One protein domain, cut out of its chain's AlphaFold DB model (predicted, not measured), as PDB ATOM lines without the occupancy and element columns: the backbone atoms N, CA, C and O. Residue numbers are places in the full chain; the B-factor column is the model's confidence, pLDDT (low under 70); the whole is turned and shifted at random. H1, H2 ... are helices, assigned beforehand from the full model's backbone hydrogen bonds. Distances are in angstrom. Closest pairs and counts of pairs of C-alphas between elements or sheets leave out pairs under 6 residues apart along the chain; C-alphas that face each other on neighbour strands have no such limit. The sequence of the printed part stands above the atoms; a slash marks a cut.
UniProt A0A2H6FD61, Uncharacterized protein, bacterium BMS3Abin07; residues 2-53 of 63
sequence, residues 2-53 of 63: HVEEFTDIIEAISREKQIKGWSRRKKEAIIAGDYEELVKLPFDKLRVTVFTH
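This is residues 2 to 53 of the 63 residues of an uncharacterized protein of bacterium BMS3Abin07 (UniProt A0A2H6FD61). A loose model: a small helical hairpin, H2 and H3, with H1 slanting away from it beyond a tight link, and a long tail after H3 whose residues 48 to 53 stick out free. Before H1, residues 2 to 8 form a lead with no named element. The printed part has 52 residues with three named helices, in the order H1, H2, H3, and no named strand; the class is all helix, though 25 of the 52 residues, under half, are in named elements. It is loose, with a radius of gyration of the C-alphas of 13.3 A, and elongated, with spans of 42 by 27 by 15 A.

H1, residues 9 to 19, begins at C-alpha 9 (17.826, 41.389, 43.060) and is 15.7 A from first to last C-alpha. H2, residues 24 to 31, is 10.6 A long and begins at C-alpha 24 (27.564, 42.876, 20.726). H3, residues 35 to 40, is 8.8 A long and ends at C-alpha 40 (16.895, 37.520, 13.751).

H1 and H2 are close but not clearly touching; their closest C-alphas, those of Ile 19 and Lys 27, are 7.0 A apart. They run opposite ways at a steep tilt of 45 degrees. H2 and H3 touch and form a helical hairpin; their closest C-alphas, those of Ala 29 and Leu 38, are 5.5 A apart. They run opposite ways at a shallow tilt of 24 degrees. H1 and H3 are apart. In H1, H2 and H3 every O i to N i+4 pair is within hydrogen-bond range.

The two C-alphas farthest apart, those of Thr 7 and His 53, are 42.5 A apart. The printed part has no cut, and the links H1 to H2 and H2 to H3 are tight. Residues 41 to 53 hold no named element. The mean pLDDT of the printed part is 85.7; residues 45 to 53 are under 70.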
ATOM      1  N   HIS A   2      25.696  51.768  28.562       90.88
ATOM      2  CA  HIS A   2      24.286  51.565  28.921       90.88
ATOM      3  C   HIS A   2      24.227  51.001  30.338       90.88
ATOM      4  O   HIS A   2      25.056  50.151  30.672       90.88
ATOM      5  N   VAL A   3      23.296  51.490  31.152       94.31
ATOM      6  CA  VAL A   3      23.124  51.103  32.556       94.31
ATOM      7  C   VAL A   3      21.630  50.893  32.792       94.31
ATOM      8  O   VAL A   3      20.829  51.721  32.372       94.31
ATOM      9  N   GLU A   4      21.277  49.783  33.434       94.31
ATOM     10  CA  GLU A   4      19.916  49.468  33.881       94.31
ATOM     11  C   GLU A   4      19.974  49.259  35.401       94.31
ATOM     12  O   GLU A   4      20.859  48.550  35.885       94.31
ATOM     13  N   GLU A   5      19.057  49.879  36.142       96.56
ATOM     14  CA  GLU A   5      18.926  49.716  37.593       96.56
ATOM     15  C   GLU A   5      17.642  48.945  37.907       96.56
ATOM     16  O   GLU A   5      16.600  49.180  37.295       96.56
ATOM     17  N   PHE A   6      17.721  48.027  38.869       96.88
ATOM     18  CA  PHE A   6      16.601  47.193  39.302       96.88
ATOM     19  C   PHE A   6      16.446  47.303  40.816       96.88
ATOM     20  O   PHE A   6      17.437  47.292  41.548       96.88
ATOM     21  N   THR A   7      15.205  47.387  41.289       98.00
ATOM     22  CA  THR A   7      14.888  47.392  42.725       98.00
ATOM     23  C   THR A   7      14.922  45.993  43.332       98.00
ATOM     24  O   THR A   7      15.170  45.851  44.527       98.00
ATOM     25  N   ASP A   8      14.672  44.966  42.517       98.06
ATOM     26  CA  ASP A   8      14.675  43.568  42.928       98.06
ATOM     27  C   ASP A   8      15.941  42.843  42.442       98.06
ATOM     28  O   ASP A   8      16.352  42.933  41.280       98.06
ATOM     29  N   ILE A   9      16.575  42.096  43.347       97.69
ATOM     30  CA  ILE A   9      17.826  41.389  43.060       97.69
ATOM     31  C   ILE A   9      17.635  40.232  42.069       97.69
ATOM     32  O   ILE A   9      18.528  39.945  41.272       97.69
ATOM     33  N   ILE A  10      16.481  39.562  42.094       98.19
ATOM     34  CA  ILE A  10      16.169  38.453  41.193       98.19
ATOM     35  C   ILE A  10      15.986  38.978  39.772       98.19
ATOM     36  O   ILE A  10      16.483  38.350  38.833       98.19
ATOM     37  N   GLU A  11      15.357  40.141  39.603       97.38
ATOM     38  CA  GLU A  11      15.245  40.806  38.300       97.38
ATOM     39  C   GLU A  11      16.618  41.165  37.724       97.38
ATOM     40  O   GLU A  11      16.920  40.783  36.588       97.38
ATOM     41  N   ALA A  12      17.487  41.792  38.524       97.00
ATOM     42  CA  ALA A  12      18.849  42.130  38.110       97.00
ATOM     43  C   ALA A  12      19.636  40.885  37.660       97.00
ATOM     44  O   ALA A  12      20.224  40.858  36.576       97.00
ATOM     45  N   ILE A  13      19.596  39.817  38.466       96.44
ATOM     46  CA  ILE A  13      20.278  38.550  38.168       96.44
ATOM     47  C   ILE A  13      19.703  37.899  36.905       96.44
ATOM     48  O   ILE A  13      20.452  37.354  36.088       96.44
ATOM     49  N   SER A  14      18.379  37.917  36.738       96.69
ATOM     50  CA  SER A  14      17.704  37.368  35.560       96.69
ATOM     51  C   SER A  14      18.130  38.110  34.294       96.69
ATOM     52  O   SER A  14      18.516  37.478  33.307       96.69
ATOM     53  N   ARG A  15      18.163  39.447  34.351       95.31
ATOM     54  CA  ARG A  15      18.595  40.302  33.245       95.31
ATOM     55  C   ARG A  15      20.055  40.069  32.877       95.31
ATOM     56  O   ARG A  15      20.366  39.894  31.699       95.31
ATOM     57  N   GLU A  16      20.947  39.993  33.864       94.75
ATOM     58  CA  GLU A  16      22.365  39.704  33.630       94.75
ATOM     59  C   GLU A  16      22.543  38.335  32.964       94.75
ATOM     60  O   GLU A  16      23.228  38.214  31.943       94.75
ATOM     61  N   LYS A  17      21.883  37.299  33.499       92.44
ATOM     62  CA  LYS A  17      21.915  35.947  32.925       92.44
ATOM     63  C   LYS A  17      21.362  35.918  31.506       92.44
ATOM     64  O   LYS A  17      21.928  35.216  30.671       92.44
ATOM     65  N   GLN A  18      20.300  36.677  31.233       91.38
ATOM     66  CA  GLN A  18      19.692  36.775  29.911       91.38
ATOM     67  C   GLN A  18      20.710  37.258  28.877       91.38
ATOM     68  O   GLN A  18      20.858  36.608  27.848       91.38
ATOM     69  N   ILE A  19      21.419  38.359  29.146       91.62
ATOM     70  CA  ILE A  19      22.332  38.998  28.179       91.62
ATOM     71  C   ILE A  19      23.756  38.417  28.192       91.62
ATOM     72  O   ILE A  19      24.595  38.768  27.349       91.62
ATOM     73  N   LYS A  20      24.070  37.543  29.154       88.81
ATOM     74  CA  LYS A  20      25.384  36.906  29.275       88.81
ATOM     75  C   LYS A  20      25.682  36.061  28.038       88.81
ATOM     76  O   LYS A  20      24.876  35.255  27.589       88.81
ATOM     77  N   GLY A  21      26.870  36.255  27.473       85.56
ATOM     78  CA  GLY A  21      27.290  35.561  26.254       85.56
ATOM     79  C   GLY A  21      26.658  36.085  24.962       85.56
ATOM     80  O   GLY A  21      27.036  35.623  23.897       85.56
ATOM     81  N   TRP A  22      25.749  37.064  25.005       91.50
ATOM     82  CA  TRP A  22      25.202  37.639  23.775       91.50
ATOM     83  C   TRP A  22      26.264  38.380  22.969       91.50
ATOM     84  O   TRP A  22      27.159  39.025  23.531       91.50
ATOM     85  N   SER A  23      26.104  38.335  21.646       92.19
ATOM     86  CA  SER A  23      26.922  39.113  20.727       92.19
ATOM     87  C   SER A  23      26.702  40.600  20.981       92.19
ATOM     88  O   SER A  23      25.653  41.023  21.481       92.19
ATOM     89  N   ARG A  24      27.686  41.419  20.611       91.38
ATOM     90  CA  ARG A  24      27.564  42.876  20.726       91.38
ATOM     91  C   ARG A  24      26.321  43.397  19.992       91.38
ATOM     92  O   ARG A  24      25.558  44.149  20.582       91.38
ATOM     93  N   ARG A  25      26.068  42.903  18.776       93.44
ATOM     94  CA  ARG A  25      24.891  43.266  17.965       93.44
ATOM     95  C   ARG A  25      23.575  42.967  18.678       93.44
ATOM     96  O   ARG A  25      22.660  43.775  18.648       93.44
ATOM     97  N   LYS A  26      23.484  41.817  19.354       93.81
ATOM     98  CA  LYS A  26      22.271  41.421  20.078       93.81
ATOM     99  C   LYS A  26      22.028  42.310  21.304       93.81
ATOM    100  O   LYS A  26      20.889  42.653  21.601       93.81
ATOM    101  N   LYS A  27      23.101  42.732  21.984       93.31
ATOM    102  CA  LYS A  27      23.026  43.730  23.064       93.31
ATOM    103  C   LYS A  27      22.621  45.112  22.538       93.31
ATOM    104  O   LYS A  27      21.834  45.788  23.178       93.31
ATOM    105  N   GLU A  28      23.115  45.521  21.374       95.06
ATOM    106  CA  GLU A  28      22.725  46.792  20.748       95.06
ATOM    107  C   GLU A  28      21.243  46.789  20.337       95.06
ATOM    108  O   GLU A  28      20.540  47.749  20.640       95.06
ATOM    109  N   ALA A  29      20.740  45.692  19.757       95.75
ATOM    110  CA  ALA A  29      19.329  45.554  19.385       95.75
ATOM    111  C   ALA A  29      18.383  45.665  20.594       95.75
ATOM    112  O   ALA A  29      17.394  46.393  20.536       95.75
ATOM    113  N   ILE A  30      18.703  45.007  21.720       94.06
ATOM    114  CA  ILE A  30      17.858  45.109  22.922       94.06
ATOM    115  C   ILE A  30      17.913  46.502  23.564       94.06
ATOM    116  O   ILE A  30      16.894  46.961  24.065       94.06
ATOM    117  N   ILE A  31      19.063  47.186  23.515       94.12
ATOM    118  CA  ILE A  31      19.203  48.574  23.992       94.12
ATOM    119  C   ILE A  31      18.385  49.535  23.116       94.12
ATOM    120  O   ILE A  31      17.799  50.482  23.628       94.12
ATOM    121  N   ALA A  32      18.313  49.282  21.806       95.38
ATOM    122  CA  ALA A  32      17.512  50.069  20.871       95.38
ATOM    123  C   ALA A  32      15.999  49.773  20.943       95.38
ATOM    124  O   ALA A  32      15.218  50.472  20.302       95.38
ATOM    125  N   GLY A  33      15.578  48.741  21.687       95.00
ATOM    126  CA  GLY A  33      14.189  48.271  21.701       95.00
ATOM    127  C   GLY A  33      13.755  47.569  20.408       95.00
ATOM    128  O   GLY A  33      12.564  47.343  20.204       95.00
ATOM    129  N   ASP A  34      14.700  47.203  19.537       96.62
ATOM    130  CA  ASP A  34      14.423  46.513  18.277       96.62
ATOM    131  C   ASP A  34      14.337  44.997  18.507       96.62
ATOM    132  O   ASP A  34      15.287  44.227  18.318       96.62
ATOM    133  N   TYR A  35      13.168  44.564  18.975       93.69
ATOM    134  CA  TYR A  35      12.896  43.153  19.236       93.69
ATOM    135  C   TYR A  35      12.819  42.315  17.953       93.69
ATOM    136  O   TYR A  35      13.085  41.112  18.003       93.69
ATOM    137  N   GLU A  36      12.499  42.919  16.806       95.75
ATOM    138  CA  GLU A  36      12.449  42.210  15.526       95.75
ATOM    139  C   GLU A  36      13.850  41.795  15.073       95.75
ATOM    140  O   GLU A  36      14.067  40.640  14.689       95.75
ATOM    141  N   GLU A  37      14.818  42.709  15.151       93.69
ATOM    142  CA  GLU A  37      16.222  42.414  14.868       93.69
ATOM    143  C   GLU A  37      16.807  41.467  15.923       93.69
ATOM    144  O   GLU A  37      17.520  40.517  15.590       93.69
ATOM    145  N   LEU A  38      16.447  41.640  17.199       93.00
ATOM    146  CA  LEU A  38      16.915  40.780  18.290       93.00
ATOM    147  C   LEU A  38      16.645  39.284  18.044       93.00
ATOM    148  O   LEU A  38      17.487  38.439  18.373       93.00
ATOM    149  N   VAL A  39      15.475  38.961  17.481       92.50
ATOM    150  CA  VAL A  39      15.057  37.588  17.146       92.50
ATOM    151  C   VAL A  39      15.820  37.044  15.936       92.50
ATOM    152  O   VAL A  39      16.161  35.862  15.912       92.50
ATOM    153  N   LYS A  40      16.133  37.897  14.954       94.38
ATOM    154  CA  LYS A  40      16.895  37.520  13.751       94.38
ATOM    155  C   LYS A  40      18.375  37.264  14.060       94.38
ATOM    156  O   LYS A  40      19.029  36.497  13.352       94.38
ATOM    157  N   LEU A  41      18.912  37.882  15.114       91.62
ATOM    158  CA  LEU A  41      20.325  37.783  15.470       91.62
ATOM    159  C   LEU A  41      20.682  36.460  16.181       91.62
ATOM    160  O   LEU A  41      20.083  36.104  17.209       91.62
ATOM    161  N   PRO A  42      21.736  35.756  15.716       84.19
ATOM    162  CA  PRO A  42      22.195  34.530  16.353       84.19
ATOM    163  C   PRO A  42      22.776  34.812  17.745       84.19
ATOM    164  O   PRO A  42      23.316  35.887  18.025       84.19
ATOM    165  N   PHE A  43      22.689  33.823  18.634       79.06
ATOM    166  CA  PHE A  43      23.436  33.854  19.889       79.06
ATOM    167  C   PHE A  43      24.921  33.651  19.596       79.06
ATOM    168  O   PHE A  43      25.285  32.683  18.925       79.06
ATOM    169  N   ASP A  44      25.776  34.517  20.141       72.25
ATOM    170  CA  ASP A  44      27.197  34.201  20.202       72.25
ATOM    171  C   ASP A  44      27.364  33.082  21.222       72.25
ATOM    172  O   ASP A  44      27.128  33.239  22.420       72.25
ATOM    173  N   LYS A  45      27.734  31.894  20.753       58.25
ATOM    174  CA  LYS A  45      28.175  30.850  21.667       58.25
ATOM    175  C   LYS A  45      29.571  31.247  22.115       58.25
ATOM    176  O   LYS A  45      30.552  30.838  21.498       58.25
ATOM    177  N   LEU A  46      29.681  32.008  23.203       56.28
ATOM    178  CA  LEU A  46      30.887  31.929  24.018       56.28
ATOM    179  C   LEU A  46      31.066  30.439  24.335       56.28
ATOM    180  O   LEU A  46      30.239  29.808  24.992       56.28
ATOM    181  N   ARG A  47      32.065  29.860  23.673       50.72
ATOM    182  CA  ARG A  47      32.259  28.435  23.442       50.72
ATOM    183  C   ARG A  47      32.584  27.739  24.763       50.72
ATOM    184  O   ARG A  47      33.738  27.431  25.034       50.72
ATOM    185  N   VAL A  48      31.573  27.434  25.576       49.44
ATOM    186  CA  VAL A  48      31.676  26.287  26.479       49.44
ATOM    187  C   VAL A  48      31.653  25.083  25.553       49.44
ATOM    188  O   VAL A  48      30.607  24.702  25.028       49.44
ATOM    189  N   THR A  49      32.836  24.559  25.245       44.72
ATOM    190  CA  THR A  49      32.991  23.317  24.491       44.72
ATOM    191  C   THR A  49      32.417  22.204  25.361       44.72
ATOM    192  O   THR A  49      33.148  21.532  26.079       44.72
ATOM    193  N   VAL A  50      31.096  22.020  25.354       48.00
ATOM    194  CA  VAL A  50      30.521  20.744  25.761       48.00
ATOM    195  C   VAL A  50      31.049  19.745  24.748       48.00
ATOM    196  O   VAL A  50      30.664  19.766  23.580       48.00
ATOM    197  N   PHE A  51      32.024  18.952  25.191       46.69
ATOM    198  CA  PHE A  51      32.485  17.748  24.522       46.69
ATOM    199  C   PHE A  51      31.235  16.993  24.077       46.69
ATOM    200  O   PHE A  51      30.520  16.414  24.898       46.69
ATOM    201  N   THR A  52      30.911  17.056  22.788       51.03
ATOM    202  CA  THR A  52      29.850  16.229  22.237       51.03
ATOM    203  C   THR A  52      30.340  14.798  22.388       51.03
ATOM    204  O   THR A  52      31.176  14.353  21.602       51.03
ATOM    205  N   HIS A  53      29.860  14.071  23.397       45.38
ATOM    206  CA  HIS A  53      29.932  12.618  23.376       45.38
ATOM    207  C   HIS A  53      29.020  12.158  22.238       45.38
ATOM    208  O   HIS A  53      27.838  11.881  22.418       45.38
TER     209      HIS A  53